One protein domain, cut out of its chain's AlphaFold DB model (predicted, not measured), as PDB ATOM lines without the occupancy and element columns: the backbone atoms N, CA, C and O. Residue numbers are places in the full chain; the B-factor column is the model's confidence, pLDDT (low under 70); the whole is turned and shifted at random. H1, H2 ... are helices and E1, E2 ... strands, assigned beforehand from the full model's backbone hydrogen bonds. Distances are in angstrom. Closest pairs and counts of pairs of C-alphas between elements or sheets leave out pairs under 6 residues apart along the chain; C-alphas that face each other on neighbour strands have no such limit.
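Overview. This is residues 9 to 18 and 28 to 135 of the 389 residues of a protein of Candidatus Solibacter sp (UniProt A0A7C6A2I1). What shape does the backbone make? A long helix, H2, runs along one side of a loose body; past its last residue the chain turns back into a small pair of parallel strands, E1 and E2, with H3 following at their far end and residues 9 to 10 running beside E1. Residues 28 to 42, which include the small H1, stick out at the other end of the body beyond H2's first residue. What is it made of? The 118 printed residues have three named helices and two named strands in the order H1, H2, E1, E2, H3; under half, 51 residues, are in named elements, and the class is mostly helix. How spread out is it? The whole is loose, with a radius of gyration of the C-alphas of 19.1 A and spans of 56 by 38 by 20 A, only just flat.

Along the chain. Where are the helices? H1 is residues 30 to 37, 10.4 A from first to last C-alpha, and begins with C-alpha 30 at (-24.313, 52.612, 36.649). H2 is residues 60 to 81, 31.5 A long, and H3 is residues 122 to 133, 16.3 A long, ending with C-alpha 133 at (6.373, 37.000, 71.517). Where are the strands? E1 is residues 86 to 90, 13.4 A long, and begins with C-alpha 86 at (-6.741, 47.746, 81.311). E2 is residues 117 to 120, 10.0 A long.

Arrangement. What pairs with what? Residues 9 to 10 make a short parallel pairing with residues 87 to 88 of E1. E1 and E2 are parallel neighbours, their directions 34 degrees apart; N 118 and O 87 are 2.9 A apart and N 89 and O 118 are 3.0 A apart, within hydrogen-bond range. Where do the helices stand? The closest C-alphas of E1 and H3 are those of Pro 90 and Thr 122, 4.9 A apart. H1, H2 and H3 touch no helix; H2 is apart from E2, and H1 is apart from both strands. Are the helices' backbones whole? In H1, H2 and H3 every O i to N i+4 pair is within hydrogen-bond range.

Size, cuts and confidence. How far does it reach? The two C-alphas farthest apart are those of Lys 38 and Lys 135, at 56.6 A. Is the backbone continuous? Residues 19 to 27 are not printed, and C-alphas 18 and 28 are 24.3 A apart across this cut. The links H1 to H2, 22 residues, and E1 to E2, 26 residues, are long; those from H2 to E1 and from E2 to H3 are tight. How sure is the model? The mean pLDDT of the printed part is 81.0; residues 39 to 59, 61 and 104 are under 70.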
ATOM      1  N   VAL A   9      -4.007  43.714  79.668       94.44
ATOM      2  CA  VAL A   9      -4.371  42.485  78.959       94.44
ATOM      3  C   VAL A   9      -4.639  42.787  77.494       94.44
ATOM      4  O   VAL A   9      -5.505  43.592  77.170       94.44
ATOM      5  N   LEU A  10      -3.911  42.110  76.611       94.25
ATOM      6  CA  LEU A  10      -4.206  42.063  75.183       94.25
ATOM      7  C   LEU A  10      -5.145  40.877  74.938       94.25
ATOM      8  O   LEU A  10      -4.801  39.750  75.292       94.25
ATOM      9  N   THR A  11      -6.333  41.124  74.387       90.50
ATOM     10  CA  THR A  11      -7.384  40.094  74.245       90.50
ATOM     11  C   THR A  11      -7.471  39.451  72.869       90.50
ATOM     12  O   THR A  11      -8.213  38.485  72.701       90.50
ATOM     13  N   ASP A  12      -6.718  39.954  71.897       91.06
ATOM     14  CA  ASP A  12      -6.846  39.588  70.494       91.06
ATOM     15  C   ASP A  12      -5.481  39.174  69.924       91.06
ATOM     16  O   ASP A  12      -4.431  39.631  70.385       91.06
ATOM     17  N   PRO A  13      -5.451  38.295  68.912       92.19
ATOM     18  CA  PRO A  13      -4.214  38.016  68.198       92.19
ATOM     19  C   PRO A  13      -3.752  39.245  67.403       92.19
ATOM     20  O   PRO A  13      -4.538  40.142  67.081       92.19
ATOM     21  N   ALA A  14      -2.469  39.269  67.023       93.62
ATOM     22  CA  ALA A  14      -2.004  40.222  66.021       93.62
ATOM     23  C   ALA A  14      -2.820  40.050  64.730       93.62
ATOM     24  O   ALA A  14      -2.986  38.937  64.228       93.62
ATOM     25  N   ARG A  15      -3.322  41.155  64.177       92.56
ATOM     26  CA  ARG A  15      -4.057  41.131  62.909       92.56
ATOM     27  C   ARG A  15      -3.070  41.130  61.751       92.56
ATOM     28  O   ARG A  15      -2.207  42.001  61.676       92.56
ATOM     29  N   GLN A  16      -3.229  40.207  60.814       91.69
ATOM     30  CA  GLN A  16      -2.533  40.296  59.538       91.69
ATOM     31  C   GLN A  16      -3.079  41.495  58.749       91.69
ATOM     32  O   GLN A  16      -4.294  41.651  58.612       91.69
ATOM     33  N   LEU A  17      -2.179  42.372  58.302       90.69
ATOM     34  CA  LEU A  17      -2.510  43.550  57.505       90.69
ATOM     35  C   LEU A  17      -2.095  43.284  56.065       90.69
ATOM     36  O   LEU A  17      -0.904  43.249  55.760       90.69
ATOM     37  N   GLU A  18      -3.085  43.083  55.207       88.38
ATOM     38  CA  GLU A  18      -2.859  42.950  53.774       88.38
ATOM     39  C   GLU A  18      -2.712  44.335  53.133       88.38
ATOM     40  O   GLU A  18      -3.438  45.259  53.515       88.38
ATOM     41  N   TYR A  28     -20.783  54.669  43.195       95.81
ATOM     42  CA  TYR A  28     -21.506  53.619  42.488       95.81
ATOM     43  C   TYR A  28     -21.360  53.788  40.979       95.81
ATOM     44  O   TYR A  28     -21.549  54.884  40.439       95.81
ATOM     45  N   THR A  29     -21.070  52.684  40.304       96.19
ATOM     46  CA  THR A  29     -21.178  52.580  38.849       96.19
ATOM     47  C   THR A  29     -22.641  52.434  38.428       96.19
ATOM     48  O   THR A  29     -23.484  51.991  39.210       96.19
ATOM     49  N   ASP A  30     -22.949  52.754  37.173       94.75
ATOM     50  CA  ASP A  30     -24.313  52.612  36.649       94.75
ATOM     51  C   ASP A  30     -24.788  51.154  36.655       94.75
ATOM     52  O   ASP A  30     -25.959  50.886  36.914       94.75
ATOM     53  N   ALA A  31     -23.874  50.198  36.456       95.12
ATOM     54  CA  ALA A  31     -24.179  48.774  36.561       95.12
ATOM     55  C   ALA A  31     -24.608  48.383  37.987       95.12
ATOM     56  O   ALA A  31     -25.613  47.700  38.162       95.12
ATOM     57  N   GLU A  32     -23.904  48.856  39.022       93.62
ATOM     58  CA  GLU A  32     -24.286  48.590  40.418       93.62
ATOM     59  C   GLU A  32     -25.634  49.206  40.785       93.62
ATOM     60  O   GLU A  32     -26.412  48.619  41.540       93.62
ATOM     61  N   LEU A  33     -25.910  50.396  40.261       94.50
ATOM     62  CA  LEU A  33     -27.186  51.074  40.443       94.50
ATOM     63  C   LEU A  33     -28.330  50.338  39.741       94.50
ATOM     64  O   LEU A  33     -29.382  50.124  40.347       94.50
ATOM     65  N   ALA A  34     -28.107  49.870  38.512       92.88
ATOM     66  CA  ALA A  34     -29.069  49.050  37.786       92.88
ATOM     67  C   ALA A  34     -29.364  47.734  38.525       92.88
ATOM     68  O   ALA A  34     -30.526  47.363  38.669       92.88
ATOM     69  N   GLU A  35     -28.345  47.057  39.062       90.25
ATOM     70  CA  GLU A  35     -28.539  45.852  39.882       90.25
ATOM     71  C   GLU A  35     -29.340  46.141  41.160       90.25
ATOM     72  O   GLU A  35     -30.243  45.386  41.518       90.25
ATOM     73  N   ARG A  36     -29.092  47.275  41.825       88.81
ATOM     74  CA  ARG A  36     -29.884  47.696  42.995       88.81
ATOM     75  C   ARG A  36     -31.344  47.975  42.650       88.81
ATOM     76  O   ARG A  36     -32.217  47.694  43.474       88.81
ATOM     77  N   ALA A  37     -31.626  48.514  41.465       88.12
ATOM     78  CA  ALA A  37     -32.991  48.764  41.006       88.12
ATOM     79  C   ALA A  37     -33.778  47.462  40.769       88.12
ATOM     80  O   ALA A  37     -34.977  47.423  41.031       88.12
ATOM     81  N   LYS A  38     -33.099  46.383  40.349       84.75
ATOM     82  CA  LYS A  38     -33.703  45.055  40.129       84.75
ATOM     83  C   LYS A  38     -34.132  44.335  41.412       84.75
ATOM     84  O   LYS A  38     -34.774  43.299  41.287       84.75
ATOM     85  N   ALA A  39     -33.724  44.835  42.588       64.12
ATOM     86  CA  ALA A  39     -33.723  44.151  43.886       64.12
ATOM     87  C   ALA A  39     -34.722  42.975  44.012       64.12
ATOM     88  O   ALA A  39     -35.930  43.201  43.899       64.12
ATOM     89  N   PRO A  40     -34.244  41.742  44.296       56.50
ATOM     90  CA  PRO A  40     -35.123  40.607  44.567       56.50
ATOM     91  C   PRO A  40     -35.935  40.832  45.855       56.50
ATOM     92  O   PRO A  40     -35.658  41.764  46.611       56.50
ATOM     93  N   GLU A  41     -36.941  39.976  46.078       46.19
ATOM     94  CA  GLU A  41     -37.953  40.061  47.146       46.19
ATOM     95  C   GLU A  41     -37.506  40.748  48.461       46.19
ATOM     96  O   GLU A  41     -36.403  40.492  48.959       46.19
ATOM     97  N   PRO A  42     -38.381  41.556  49.101       41.94
ATOM     98  CA  PRO A  42     -38.036  42.337  50.286       41.94
ATOM     99  C   PRO A  42     -37.411  41.479  51.404       41.94
ATOM    100  O   PRO A  42     -38.083  40.692  52.081       41.94
ATOM    101  N   GLY A  43     -36.106  41.636  51.650       41.47
ATOM    102  CA  GLY A  43     -35.469  41.000  52.811       41.47
ATOM    103  C   GLY A  43     -33.969  40.737  52.772       41.47
ATOM    104  O   GLY A  43     -33.425  40.399  53.819       41.47
ATOM    105  N   GLN A  44     -33.284  40.895  51.639       36.16
ATOM    106  CA  GLN A  44     -31.821  40.795  51.589       36.16
ATOM    107  C   GLN A  44     -31.205  42.173  51.354       36.16
ATOM    108  O   GLN A  44     -30.898  42.545  50.227       36.16
ATOM    109  N   ALA A  45     -31.028  42.950  52.424       41.56
ATOM    110  CA  ALA A  45     -30.119  44.089  52.370       41.56
ATOM    111  C   ALA A  45     -28.750  43.647  52.920       41.56
ATOM    112  O   ALA A  45     -28.710  43.085  54.016       41.56
ATOM    113  N   PRO A  46     -27.631  43.923  52.227       35.66
ATOM    114  CA  PRO A  46     -26.285  43.579  52.700       35.66
ATOM    115  C   PRO A  46     -25.886  44.297  54.000       35.66
ATOM    116  O   PRO A  46     -24.944  43.873  54.661       35.66
ATOM    117  N   PHE A  47     -26.621  45.345  54.387       37.47
ATOM    118  CA  PHE A  47     -26.407  46.099  55.622       37.47
ATOM    119  C   PHE A  47     -27.557  46.003  56.622       37.47
ATOM    120  O   PHE A  47     -27.414  46.565  57.700       37.47
ATOM    121  N   ALA A  48     -28.658  45.292  56.322       39.62
ATOM    122  CA  ALA A  48     -29.752  45.172  57.285       39.62
ATOM    123  C   ALA A  48     -29.234  44.540  58.576       39.62
ATOM    124  O   ALA A  48     -28.807  43.382  58.580       39.62
ATOM    125  N   MET A  49     -29.334  45.289  59.678       38.22
ATOM    126  CA  MET A  49     -29.239  44.713  61.014       38.22
ATOM    127  C   MET A  49     -30.100  43.446  61.038       38.22
ATOM    128  O   MET A  49     -31.258  43.507  60.609       38.22
ATOM    129  N   PRO A  50     -29.571  42.297  61.493       38.47
ATOM    130  CA  PRO A  50     -30.184  40.994  61.275       38.47
ATOM    131  C   PRO A  50     -31.379  40.777  62.212       38.47
ATOM    132  O   PRO A  50     -31.550  39.698  62.762       38.47
ATOM    133  N   PHE A  51     -32.204  41.790  62.468       42.25
ATOM    134  CA  PHE A  51     -33.371  41.644  63.318       42.25
ATOM    135  C   PHE A  51     -34.330  40.611  62.711       42.25
ATOM    136  O   PHE A  51     -34.566  40.620  61.499       42.25
ATOM    137  N   PRO A  52     -34.879  39.693  63.526       34.41
ATOM    138  CA  PRO A  52     -35.831  38.706  63.043       34.41
ATOM    139  C   PRO A  52     -37.034  39.393  62.394       34.41
ATOM    140  O   PRO A  52     -37.543  40.389  62.914       34.41
ATOM    141  N   ARG A  53     -37.542  38.818  61.298       46.72
ATOM    142  CA  ARG A  53     -38.879  39.166  60.803       46.72
ATOM    143  C   ARG A  53     -39.897  38.922  61.930       46.72
ATOM    144  O   ARG A  53     -39.777  37.902  62.617       46.72
ATOM    145  N   PRO A  54     -40.913  39.785  62.112       38.41
ATOM    146  CA  PRO A  54     -41.977  39.528  63.078       38.41
ATOM    147  C   PRO A  54     -42.614  38.147  62.838       38.41
ATOM    148  O   PRO A  54     -43.235  37.919  61.802       38.41
ATOM    149  N   GLY A  55     -42.436  37.217  63.784       41.97
ATOM    150  CA  GLY A  55     -42.983  35.854  63.728       41.97
ATOM    151  C   GLY A  55     -42.124  34.787  63.028       41.97
ATOM    152  O   GLY A  55     -42.565  33.645  62.946       41.97
ATOM    153  N   GLY A  56     -40.921  35.113  62.539       47.34
ATOM    154  CA  GLY A  56     -39.981  34.139  61.959       47.34
ATOM    155  C   GLY A  56     -38.883  33.693  62.940       47.34
ATOM    156  O   GLY A  56     -38.563  34.432  63.875       47.34
ATOM    157  N   PRO A  57     -38.264  32.509  62.743       50.06
ATOM    158  CA  PRO A  57     -37.098  32.112  63.524       50.06
ATOM    159  C   PRO A  57     -35.940  33.105  63.304       50.06
ATOM    160  O   PRO A  57     -35.811  33.668  62.211       50.06
ATOM    161  N   PRO A  58     -35.078  33.339  64.312       59.50
ATOM    162  CA  PRO A  58     -33.964  34.265  64.164       59.50
ATOM    163  C   PRO A  58     -32.993  33.784  63.080       59.50
ATOM    164  O   PRO A  58     -32.660  32.595  63.023       59.50
ATOM    165  N   SER A  59     -32.505  34.705  62.245       69.44
ATOM    166  CA  SER A  59     -31.538  34.365  61.199       69.44
ATOM    167  C   SER A  59     -30.238  33.802  61.802       69.44
ATOM    168  O   SER A  59     -29.905  34.095  62.958       69.44
ATOM    169  N   PRO A  60     -29.468  32.984  61.059       72.19
ATOM    170  CA  PRO A  60     -28.142  32.543  61.495       72.19
ATOM    171  C   PRO A  60     -27.234  33.709  61.914       72.19
ATOM    172  O   PRO A  60     -26.617  33.646  62.975       72.19
ATOM    173  N   GLN A  61     -27.237  34.804  61.148       68.94
ATOM    174  CA  GLN A  61     -26.468  36.016  61.446       68.94
ATOM    175  C   GLN A  61     -26.897  36.651  62.776       68.94
ATOM    176  O   GLN A  61     -26.056  37.046  63.582       68.94
ATOM    177  N   PHE A  62     -28.203  36.698  63.052       70.31
ATOM    178  CA  PHE A  62     -28.710  37.197  64.330       70.31
ATOM    179  C   PHE A  62     -28.263  36.332  65.507       70.31
ATOM    180  O   PHE A  62     -27.851  36.850  66.544       70.31
ATOM    181  N   ARG A  63     -28.337  35.004  65.360       75.88
ATOM    182  CA  ARG A  63     -27.893  34.067  66.403       75.88
ATOM    183  C   ARG A  63     -26.410  34.250  66.705       75.88
ATOM    184  O   ARG A  63     -26.047  34.336  67.876       75.88
ATOM    185  N   GLN A  64     -25.585  34.393  65.672       76.88
ATOM    186  CA  GLN A  64     -24.158  34.663  65.819       76.88
ATOM    187  C   GLN A  64     -23.896  35.997  66.535       76.88
ATOM    188  O   GLN A  64     -23.067  36.055  67.439       76.88
ATOM    189  N   MET A  65     -24.646  37.052  66.198       76.81
ATOM    190  CA  MET A  65     -24.556  38.350  66.877       76.81
ATOM    191  C   MET A  65     -24.884  38.240  68.374       76.81
ATOM    192  O   MET A  65     -24.165  38.790  69.210       76.81
ATOM    193  N   MET A  66     -25.934  37.496  68.732       78.56
ATOM    194  CA  MET A  66     -26.311  37.274  70.133       78.56
ATOM    195  C   MET A  66     -25.265  36.453  70.894       78.56
ATOM    196  O   MET A  66     -24.907  36.821  72.011       78.56
ATOM    197  N   GLN A  67     -24.724  35.397  70.283       84.12
ATOM    198  CA  GLN A  67     -23.638  34.603  70.869       84.12
ATOM    199  C   GLN A  67     -22.376  35.445  71.089       84.12
ATOM    200  O   GLN A  67     -21.759  35.367  72.150       84.12
ATOM    201  N   ALA A  68     -22.016  36.301  70.128       82.75
ATOM    202  CA  ALA A  68     -20.883  37.213  70.260       82.75
ATOM    203  C   ALA A  68     -21.090  38.230  71.396       82.75
ATOM    204  O   ALA A  68     -20.149  38.536  72.130       82.75
ATOM    205  N   ARG A  69     -22.321  38.734  71.580       82.50
ATOM    206  CA  ARG A  69     -22.677  39.594  72.720       82.50
ATOM    207  C   ARG A  69     -22.538  38.845  74.047       82.50
ATOM    208  O   ARG A  69     -21.934  39.369  74.978       82.50
ATOM    209  N   GLU A  70     -23.058  37.625  74.134       85.81
ATOM    210  CA  GLU A  70     -22.966  36.812  75.350       85.81
ATOM    211  C   GLU A  70     -21.507  36.487  75.706       85.81
ATOM    212  O   GLU A  70     -21.103  36.634  76.862       85.81
ATOM    213  N   LEU A  71     -20.694  36.116  74.712       87.88
ATOM    214  CA  LEU A  71     -19.263  35.883  74.887       87.88
ATOM    215  C   LEU A  71     -18.551  37.139  75.398       87.88
ATOM    216  O   LEU A  71     -17.764  37.051  76.338       87.88
ATOM    217  N   ARG A  72     -18.865  38.311  74.834       85.75
ATOM    218  CA  ARG A  72     -18.310  39.596  75.281       85.75
ATOM    219  C   ARG A  72     -18.657  39.886  76.739       85.75
ATOM    220  O   ARG A  72     -17.772  40.251  77.504       85.75
ATOM    221  N   ASN A  73     -19.906  39.658  77.146       87.44
ATOM    222  CA  ASN A  73     -20.337  39.846  78.536       87.44
ATOM    223  C   ASN A  73     -19.643  38.858  79.494       87.44
ATOM    224  O   ASN A  73     -19.237  39.242  80.593       87.44
ATOM    225  N   LYS A  74     -19.459  37.593  79.084       90.44
ATOM    226  CA  LYS A  74     -18.699  36.591  79.857       90.44
ATOM    227  C   LYS A  74     -17.226  36.979  79.992       90.44
ATOM    228  O   LYS A  74     -16.684  36.903  81.093       90.44
ATOM    229  N   LEU A  75     -16.599  37.428  78.904       90.06
ATOM    230  CA  LEU A  75     -15.210  37.888  78.899       90.06
ATOM    231  C   LEU A  75     -15.029  39.126  79.786       90.06
ATOM    232  O   LEU A  75     -14.120  39.150  80.610       90.06
ATOM    233  N   ALA A  76     -15.924  40.111  79.684       90.06
ATOM    234  CA  ALA A  76     -15.924  41.301  80.534       90.06
ATOM    235  C   ALA A  76     -15.980  40.935  82.025       90.06
ATOM    236  O   ALA A  76     -15.173  41.422  82.818       90.06
ATOM    237  N   ARG A  77     -16.886  40.021  82.398       91.62
ATOM    238  CA  ARG A  77     -16.995  39.514  83.771       91.62
ATOM    239  C   ARG A  77     -15.713  38.817  84.222       91.62
ATOM    240  O   ARG A  77     -15.216  39.119  85.299       91.62
ATOM    241  N   PHE A  78     -15.163  37.932  83.392       93.44
ATOM    242  CA  PHE A  78     -13.921  37.220  83.692       93.44
ATOM    243  C   PHE A  78     -12.745  38.180  83.923       93.44
ATOM    244  O   PHE A  78     -12.056  38.067  84.933       93.44
ATOM    245  N   LEU A  79     -12.538  39.151  83.030       93.75
ATOM    246  CA  LEU A  79     -11.443  40.121  83.137       93.75
ATOM    247  C   LEU A  79     -11.581  41.002  84.386       93.75
ATOM    248  O   LEU A  79     -10.583  41.280  85.054       93.75
ATOM    249  N   LYS A  80     -12.816  41.386  84.731       90.88
ATOM    250  CA  LYS A  80     -13.122  42.112  85.967       90.88
ATOM    251  C   LYS A  80     -12.824  41.270  87.211       90.88
ATOM    252  O   LYS A  80     -12.130  41.744  88.104       90.88
ATOM    253  N   GLU A  81     -13.311  40.028  87.266       93.25
ATOM    254  CA  GLU A  81     -13.078  39.104  88.389       93.25
ATOM    255  C   GLU A  81     -11.589  38.786  88.593       93.25
ATOM    256  O   GLU A  81     -11.137  38.642  89.727       93.25
ATOM    257  N   GLU A  82     -10.811  38.702  87.513       95.12
ATOM    258  CA  GLU A  82      -9.364  38.470  87.580       95.12
ATOM    259  C   GLU A  82      -8.556  39.714  87.992       95.12
ATOM    260  O   GLU A  82      -7.358  39.595  88.264       95.12
ATOM    261  N   GLY A  83      -9.178  40.897  88.050       93.75
ATOM    262  CA  GLY A  83      -8.524  42.150  88.431       93.75
ATOM    263  C   GLY A  83      -7.592  42.726  87.360       93.75
ATOM    264  O   GLY A  83      -6.561  43.314  87.707       93.75
ATOM    265  N   ALA A  84      -7.918  42.536  86.075       95.12
ATOM    266  CA  ALA A  84      -7.218  43.198  84.976       95.12
ATOM    267  C   ALA A  84      -7.353  44.729  85.097       95.12
ATOM    268  O   ALA A  84      -8.445  45.230  85.360       95.12
ATOM    269  N   LEU A  85      -6.253  45.468  84.905       93.38
ATOM    270  CA  LEU A  85      -6.249  46.934  85.025       93.38
ATOM    271  C   LEU A  85      -6.826  47.613  83.786       93.38
ATOM    272  O   LEU A  85      -7.635  48.526  83.899       93.38
ATOM    273  N   VAL A  86      -6.373  47.176  82.610       94.00
ATOM    274  CA  VAL A  86      -6.741  47.746  81.311       94.00
ATOM    275  C   VAL A  86      -6.780  46.621  80.288       94.00
ATOM    276  O   VAL A  86      -5.916  45.739  80.291       94.00
ATOM    277  N   VAL A  87      -7.761  46.672  79.398       93.62
ATOM    278  CA  VAL A  87      -7.847  45.829  78.209       93.62
ATOM    279  C   VAL A  87      -7.377  46.634  77.006       93.62
ATOM    280  O   VAL A  87      -7.799  47.769  76.801       93.62
ATOM    281  N   VAL A  88      -6.500  46.045  76.204       94.06
ATOM    282  CA  VAL A  88      -6.017  46.629  74.955       94.06
ATOM    283  C   VAL A  88      -6.496  45.755  73.807       94.06
ATOM    284  O   VAL A  88      -6.219  44.552  73.778       94.06
ATOM    285  N   THR A  89      -7.174  46.372  72.847       92.44
ATOM    286  CA  THR A  89      -7.636  45.721  71.620       92.44
ATOM    287  C   THR A  89      -7.013  46.395  70.395       92.44
ATOM    288  O   THR A  89      -6.650  47.576  70.443       92.44
ATOM    289  N   PRO A  90      -6.866  45.688  69.265       91.94
ATOM    290  CA  PRO A  90      -6.666  46.355  67.992       91.94
ATOM    291  C   PRO A  90      -7.982  47.019  67.565       91.94
ATOM    292  O   PRO A  90      -9.070  46.522  67.865       91.94
ATOM    293  N   GLY A  91      -7.900  48.108  66.799       85.62
ATOM    294  CA  GLY A  91      -9.049  48.618  66.049       85.62
ATOM    295  C   GLY A  91      -9.703  47.480  65.253       85.62
ATOM    296  O   GLY A  91      -9.002  46.685  64.619       85.62
ATOM    297  N   GLN A  92     -11.033  47.355  65.329       78.56
ATOM    298  CA  GLN A  92     -11.746  46.182  64.790       78.56
ATOM    299  C   GLN A  92     -11.691  46.093  63.265       78.56
ATOM    300  O   GLN A  92     -11.597  45.014  62.687       78.56
ATOM    301  N   ARG A  93     -11.730  47.254  62.625       80.69
ATOM    302  CA  ARG A  93     -11.489  47.478  61.204       80.69
ATOM    303  C   ARG A  93     -10.537  48.671  61.113       80.69
ATOM    304  O   ARG A  93     -10.460  49.434  62.069       80.69
ATOM    305  N   GLY A  94      -9.762  48.787  60.041       84.44
ATOM    306  CA  GLY A  94      -8.771  49.859  59.885       84.44
ATOM    307  C   GLY A  94      -7.310  49.414  59.986       84.44
ATOM    308  O   GLY A  94      -6.999  48.330  60.492       84.44
ATOM    309  N   ASP A  95      -6.472  50.278  59.424       89.12
ATOM    310  CA  ASP A  95      -5.021  50.249  59.226       89.12
ATOM    311  C   ASP A  95      -4.572  51.689  58.855       89.12
ATOM    312  O   ASP A  95      -5.387  52.620  58.799       89.12
ATOM    313  N   TYR A  96      -3.275  51.903  58.639       90.75
ATOM    314  CA  TYR A  96      -2.649  53.205  58.376       90.75
ATOM    315  C   TYR A  96      -3.003  54.272  59.427       90.75
ATOM    316  O   TYR A  96      -3.189  55.442  59.100       90.75
ATOM    317  N   GLY A  97      -3.119  53.868  60.697       90.94
ATOM    318  CA  GLY A  97      -3.435  54.773  61.805       90.94
ATOM    319  C   GLY A  97      -4.921  55.114  61.977       90.94
ATOM    320  O   GLY A  97      -5.258  55.861  62.897       90.94
ATOM    321  N   THR A  98      -5.819  54.561  61.154       92.31
ATOM    322  CA  THR A  98      -7.265  54.700  61.373       92.31
ATOM    323  C   THR A  98      -7.709  53.805  62.531       92.31
ATOM    324  O   THR A  98      -7.525  52.586  62.502       92.31
ATOM    325  N   VAL A  99      -8.322  54.414  63.542       92.62
ATOM    326  CA  VAL A  99      -8.913  53.739  64.698       92.62
ATOM    327  C   VAL A  99     -10.411  53.975  64.660       92.62
ATOM    328  O   VAL A  99     -10.875  55.113  64.713       92.62
ATOM    329  N   PHE A 100     -11.160  52.884  64.564       90.94
ATOM    330  CA  PHE A 100     -12.610  52.934  64.611       90.94
ATOM    331  C   PHE A 100     -13.083  52.881  66.058       90.94
ATOM    332  O   PHE A 100     -12.544  52.115  66.863       90.94
ATOM    333  N   ALA A 101     -14.093  53.686  66.367       85.69
ATOM    334  CA  ALA A 101     -14.756  53.685  67.646       85.69
ATOM    335  C   ALA A 101     -15.317  52.292  67.941       85.69
ATOM    336  O   ALA A 101     -15.813  51.575  67.066       85.69
ATOM    337  N   THR A 102     -15.195  51.888  69.197       77.88
ATOM    338  CA  THR A 102     -15.682  50.604  69.678       77.88
ATOM    339  C   THR A 102     -16.682  50.837  70.795       77.88
ATOM    340  O   THR A 102     -16.561  51.753  71.606       77.88
ATOM    341  N   SER A 103     -17.697  49.979  70.852       73.19
ATOM    342  CA  SER A 103     -18.594  49.943  72.002       73.19
ATOM    343  C   SER A 103     -17.801  49.548  73.251       73.19
ATOM    344  O   SER A 103     -17.150  48.501  73.272       73.19
ATOM    345  N   GLY A 104     -17.912  50.365  74.301       69.50
ATOM    346  CA  GLY A 104     -17.285  50.134  75.605       69.50
ATOM    347  C   GLY A 104     -17.924  49.019  76.441       69.50
ATOM    348  O   GLY A 104     -17.541  48.832  77.589       69.50
ATOM    349  N   GLY A 105     -18.897  48.279  75.900       75.94
ATOM    350  CA  GLY A 105     -19.626  47.239  76.622       75.94
ATOM    351  C   GLY A 105     -21.127  47.266  76.352       75.94
ATOM    352  O   GLY A 105     -21.605  47.891  75.402       75.94
ATOM    353  N   SER A 106     -21.876  46.539  77.178       78.88
ATOM    354  CA  SER A 106     -23.336  46.555  77.118       78.88
ATOM    355  C   SER A 106     -23.898  47.916  77.531       78.88
ATOM    356  O   SER A 106     -23.325  48.594  78.375       78.88
ATOM    357  N   ARG A 107     -25.047  48.281  76.954       77.19
ATOM    358  CA  ARG A 107     -25.836  49.463  77.346       77.19
ATOM    359  C   ARG A 107     -26.786  49.172  78.513       77.19
ATOM    360  O   ARG A 107     -27.427  50.079  79.022       77.19
ATOM    361  N   GLU A 108     -26.911  47.908  78.907       79.12
ATOM    362  CA  GLU A 108     -27.808  47.486  79.981       79.12
ATOM    363  C   GLU A 108     -27.101  47.605  81.334       79.12
ATOM    364  O   GLU A 108     -26.079  46.953  81.545       79.12
ATOM    365  N   LEU A 109     -27.672  48.352  82.283       78.88
ATOM    366  CA  LEU A 109     -27.075  48.565  83.614       78.88
ATOM    367  C   LEU A 109     -26.855  47.269  84.415       78.88
ATOM    368  O   LEU A 109     -25.985  47.201  85.278       78.88
ATOM    369  N   LYS A 110     -27.633  46.220  84.128       82.38
ATOM    370  CA  LYS A 110     -27.490  44.897  84.761       82.38
ATOM    371  C   LYS A 110     -26.286  44.098  84.251       82.38
ATOM    372  O   LYS A 110     -25.875  43.127  84.889       82.38
ATOM    373  N   ASP A 111     -25.777  44.435  83.066       83.56
ATOM    374  CA  ASP A 111     -24.655  43.728  82.464       83.56
ATOM    375  C   ASP A 111     -23.337  44.203  83.106       83.56
ATOM    376  O   ASP A 111     -23.222  45.341  83.560       83.56
ATOM    377  N   PRO A 112     -22.311  43.338  83.191       82.38
ATOM    378  CA  PRO A 112     -21.070  43.693  83.864       82.38
ATOM    379  C   PRO A 112     -20.336  44.810  83.116       82.38
ATOM    380  O   PRO A 112     -19.982  44.645  81.948       82.38
ATOM    381  N   LEU A 113     -20.017  45.899  83.824       84.69
ATOM    382  CA  LEU A 113     -19.084  46.911  83.328       84.69
ATOM    383  C   LEU A 113     -17.687  46.276  83.151       84.69
ATOM    384  O   LEU A 113     -17.142  45.780  84.149       84.69
ATOM    385  N   PRO A 114     -17.117  46.242  81.932       86.25
ATOM    386  CA  PRO A 114     -15.776  45.707  81.707       86.25
ATOM    387  C   PRO A 114     -14.705  46.595  82.361       86.25
ATOM    388  O   PRO A 114     -14.970  47.760  82.666       86.25
ATOM    389  N   PRO A 115     -13.473  46.085  82.550       90.19
ATOM    390  CA  PRO A 115     -12.334  46.951  82.838       90.19
ATOM    391  C   PRO A 115     -12.158  48.023  81.747       90.19
ATOM    392  O   PRO A 115     -12.583  47.797  80.602       90.19
ATOM    393  N   PRO A 116     -11.492  49.153  82.055       90.81
ATOM    394  CA  PRO A 116     -11.150  50.163  81.060       90.81
ATOM    395  C   PRO A 116     -10.551  49.518  79.810       90.81
ATOM    396  O   PRO A 116      -9.610  48.729  79.903       90.81
ATOM    397  N   THR A 117     -11.126  49.816  78.649       89.69
ATOM    398  CA  THR A 117     -10.737  49.202  77.376       89.69
ATOM    399  C   THR A 117     -10.294  50.287  76.408       89.69
ATOM    400  O   THR A 117     -11.027  51.247  76.190       89.69
ATOM    401  N   ILE A 118      -9.111  50.124  75.817       90.69
ATOM    402  CA  ILE A 118      -8.572  51.032  74.803       90.69
ATOM    403  C   ILE A 118      -8.329  50.283  73.492       90.69
ATOM    404  O   ILE A 118      -7.733  49.204  73.475       90.69
ATOM    405  N   ALA A 119      -8.779  50.874  72.388       90.75
ATOM    406  CA  ALA A 119      -8.465  50.400  71.049       90.75
ATOM    407  C   ALA A 119      -7.228  51.135  70.520       90.75
ATOM    408  O   ALA A 119      -7.148  52.362  70.583       90.75
ATOM    409  N   LEU A 120      -6.263  50.391  69.983       92.50
ATOM    410  CA  LEU A 120      -5.080  50.947  69.328       92.50
ATOM    411  C   LEU A 120      -5.160  50.785  67.814       92.50
ATOM    412  O   LEU A 120      -5.742  49.823  67.307       92.50
ATOM    413  N   ALA A 121      -4.465  51.666  67.091       93.94
ATOM    414  CA  ALA A 121      -4.123  51.412  65.695       93.94
ATOM    415  C   ALA A 121      -3.489  50.019  65.576       93.94
ATOM    416  O   ALA A 121      -2.639  49.632  66.390       93.94
ATOM    417  N   THR A 122      -3.930  49.244  64.588       94.75
ATOM    418  CA  THR A 122      -3.559  47.831  64.471       94.75
ATOM    419  C   THR A 122      -2.044  47.640  64.364       94.75
ATOM    420  O   THR A 122      -1.496  46.693  64.922       94.75
ATOM    421  N   GLU A 123      -1.325  48.578  63.754       95.38
ATOM    422  CA  GLU A 123       0.135  48.571  63.656       95.38
ATOM    423  C   GLU A 123       0.814  48.678  65.025       95.38
ATOM    424  O   GLU A 123       1.817  47.997  65.283       95.38
ATOM    425  N   HIS A 124       0.272  49.524  65.908       95.88
ATOM    426  CA  HIS A 124       0.757  49.696  67.274       95.88
ATOM    427  C   HIS A 124       0.450  48.452  68.102       95.88
ATOM    428  O   HIS A 124       1.350  47.923  68.751       95.88
ATOM    429  N   TYR A 125      -0.773  47.929  68.002       96.25
ATOM    430  CA  TYR A 125      -1.164  46.684  68.659       96.25
ATOM    431  C   TYR A 125      -0.247  45.518  68.274       96.25
ATOM    432  O   TYR A 125       0.370  44.880  69.127       96.25
ATOM    433  N   ASN A 126      -0.063  45.300  66.970       96.50
ATOM    434  CA  ASN A 126       0.788  44.239  66.447       96.50
ATOM    435  C   ASN A 126       2.247  44.397  66.891       96.50
ATOM    436  O   ASN A 126       2.951  43.404  67.070       96.50
ATOM    437  N   ARG A 127       2.733  45.633  67.073       96.56
ATOM    438  CA  ARG A 127       4.071  45.874  67.628       96.56
ATOM    439  C   ARG A 127       4.175  45.361  69.062       96.56
ATOM    440  O   ARG A 127       5.171  44.714  69.369       96.56
ATOM    441  N   LEU A 128       3.168  45.608  69.903       97.00
ATOM    442  CA  LEU A 128       3.132  45.090  71.274       97.00
ATOM    443  C   LEU A 128       3.151  43.559  71.277       97.00
ATOM    444  O   LEU A 128       3.980  42.971  71.968       97.00
ATOM    445  N   VAL A 129       2.320  42.923  70.445       96.69
ATOM    446  CA  VAL A 129       2.288  41.457  70.315       96.69
ATOM    447  C   VAL A 129       3.665  40.907  69.926       96.69
ATOM    448  O   VAL A 129       4.200  40.060  70.638       96.69
ATOM    449  N   ARG A 130       4.311  41.457  68.885       97.12
ATOM    450  CA  ARG A 130       5.650  41.010  68.447       97.12
ATOM    451  C   ARG A 130       6.731  41.166  69.521       97.12
ATOM    452  O   ARG A 130       7.665  40.368  69.566       97.12
ATOM    453  N   LEU A 131       6.664  42.211  70.349       97.56
ATOM    454  CA  LEU A 131       7.608  42.400  71.458       97.56
ATOM    455  C   LEU A 131       7.408  41.326  72.534       97.56
ATOM    456  O   LEU A 131       8.383  40.724  72.985       97.56
ATOM    457  N   LEU A 132       6.152  41.044  72.890       95.38
ATOM    458  CA  LEU A 132       5.798  40.021  73.874       95.38
ATOM    459  C   LEU A 132       6.177  38.608  73.401       95.38
ATOM    460  O   LEU A 132       6.755  37.849  74.176       95.38
ATOM    461  N   GLU A 133       5.947  38.274  72.127       96.00
ATOM    462  CA  GLU A 133       6.373  37.000  71.517       96.00
ATOM    463  C   GLU A 133       7.892  36.798  71.598       96.00
ATOM    464  O   GLU A 133       8.377  35.699  71.870       96.00
ATOM    465  N   LYS A 134       8.659  37.883  71.433       97.50
ATOM    466  CA  LYS A 134      10.123  37.889  71.584       97.50
ATOM    467  C   LYS A 134      10.590  37.952  73.039       97.50
ATOM    468  O   LYS A 134      11.787  38.088  73.280       97.50
ATOM    469  N   LYS A 135       9.672  37.850  74.008       97.00
ATOM    470  CA  LYS A 135       9.941  37.939  75.454       97.00
ATOM    471  C   LYS A 135      10.622  39.253  75.861       97.00
ATOM    472  O   LYS A 135      11.341  39.297  76.857       97.00
TER     473      LYS A 135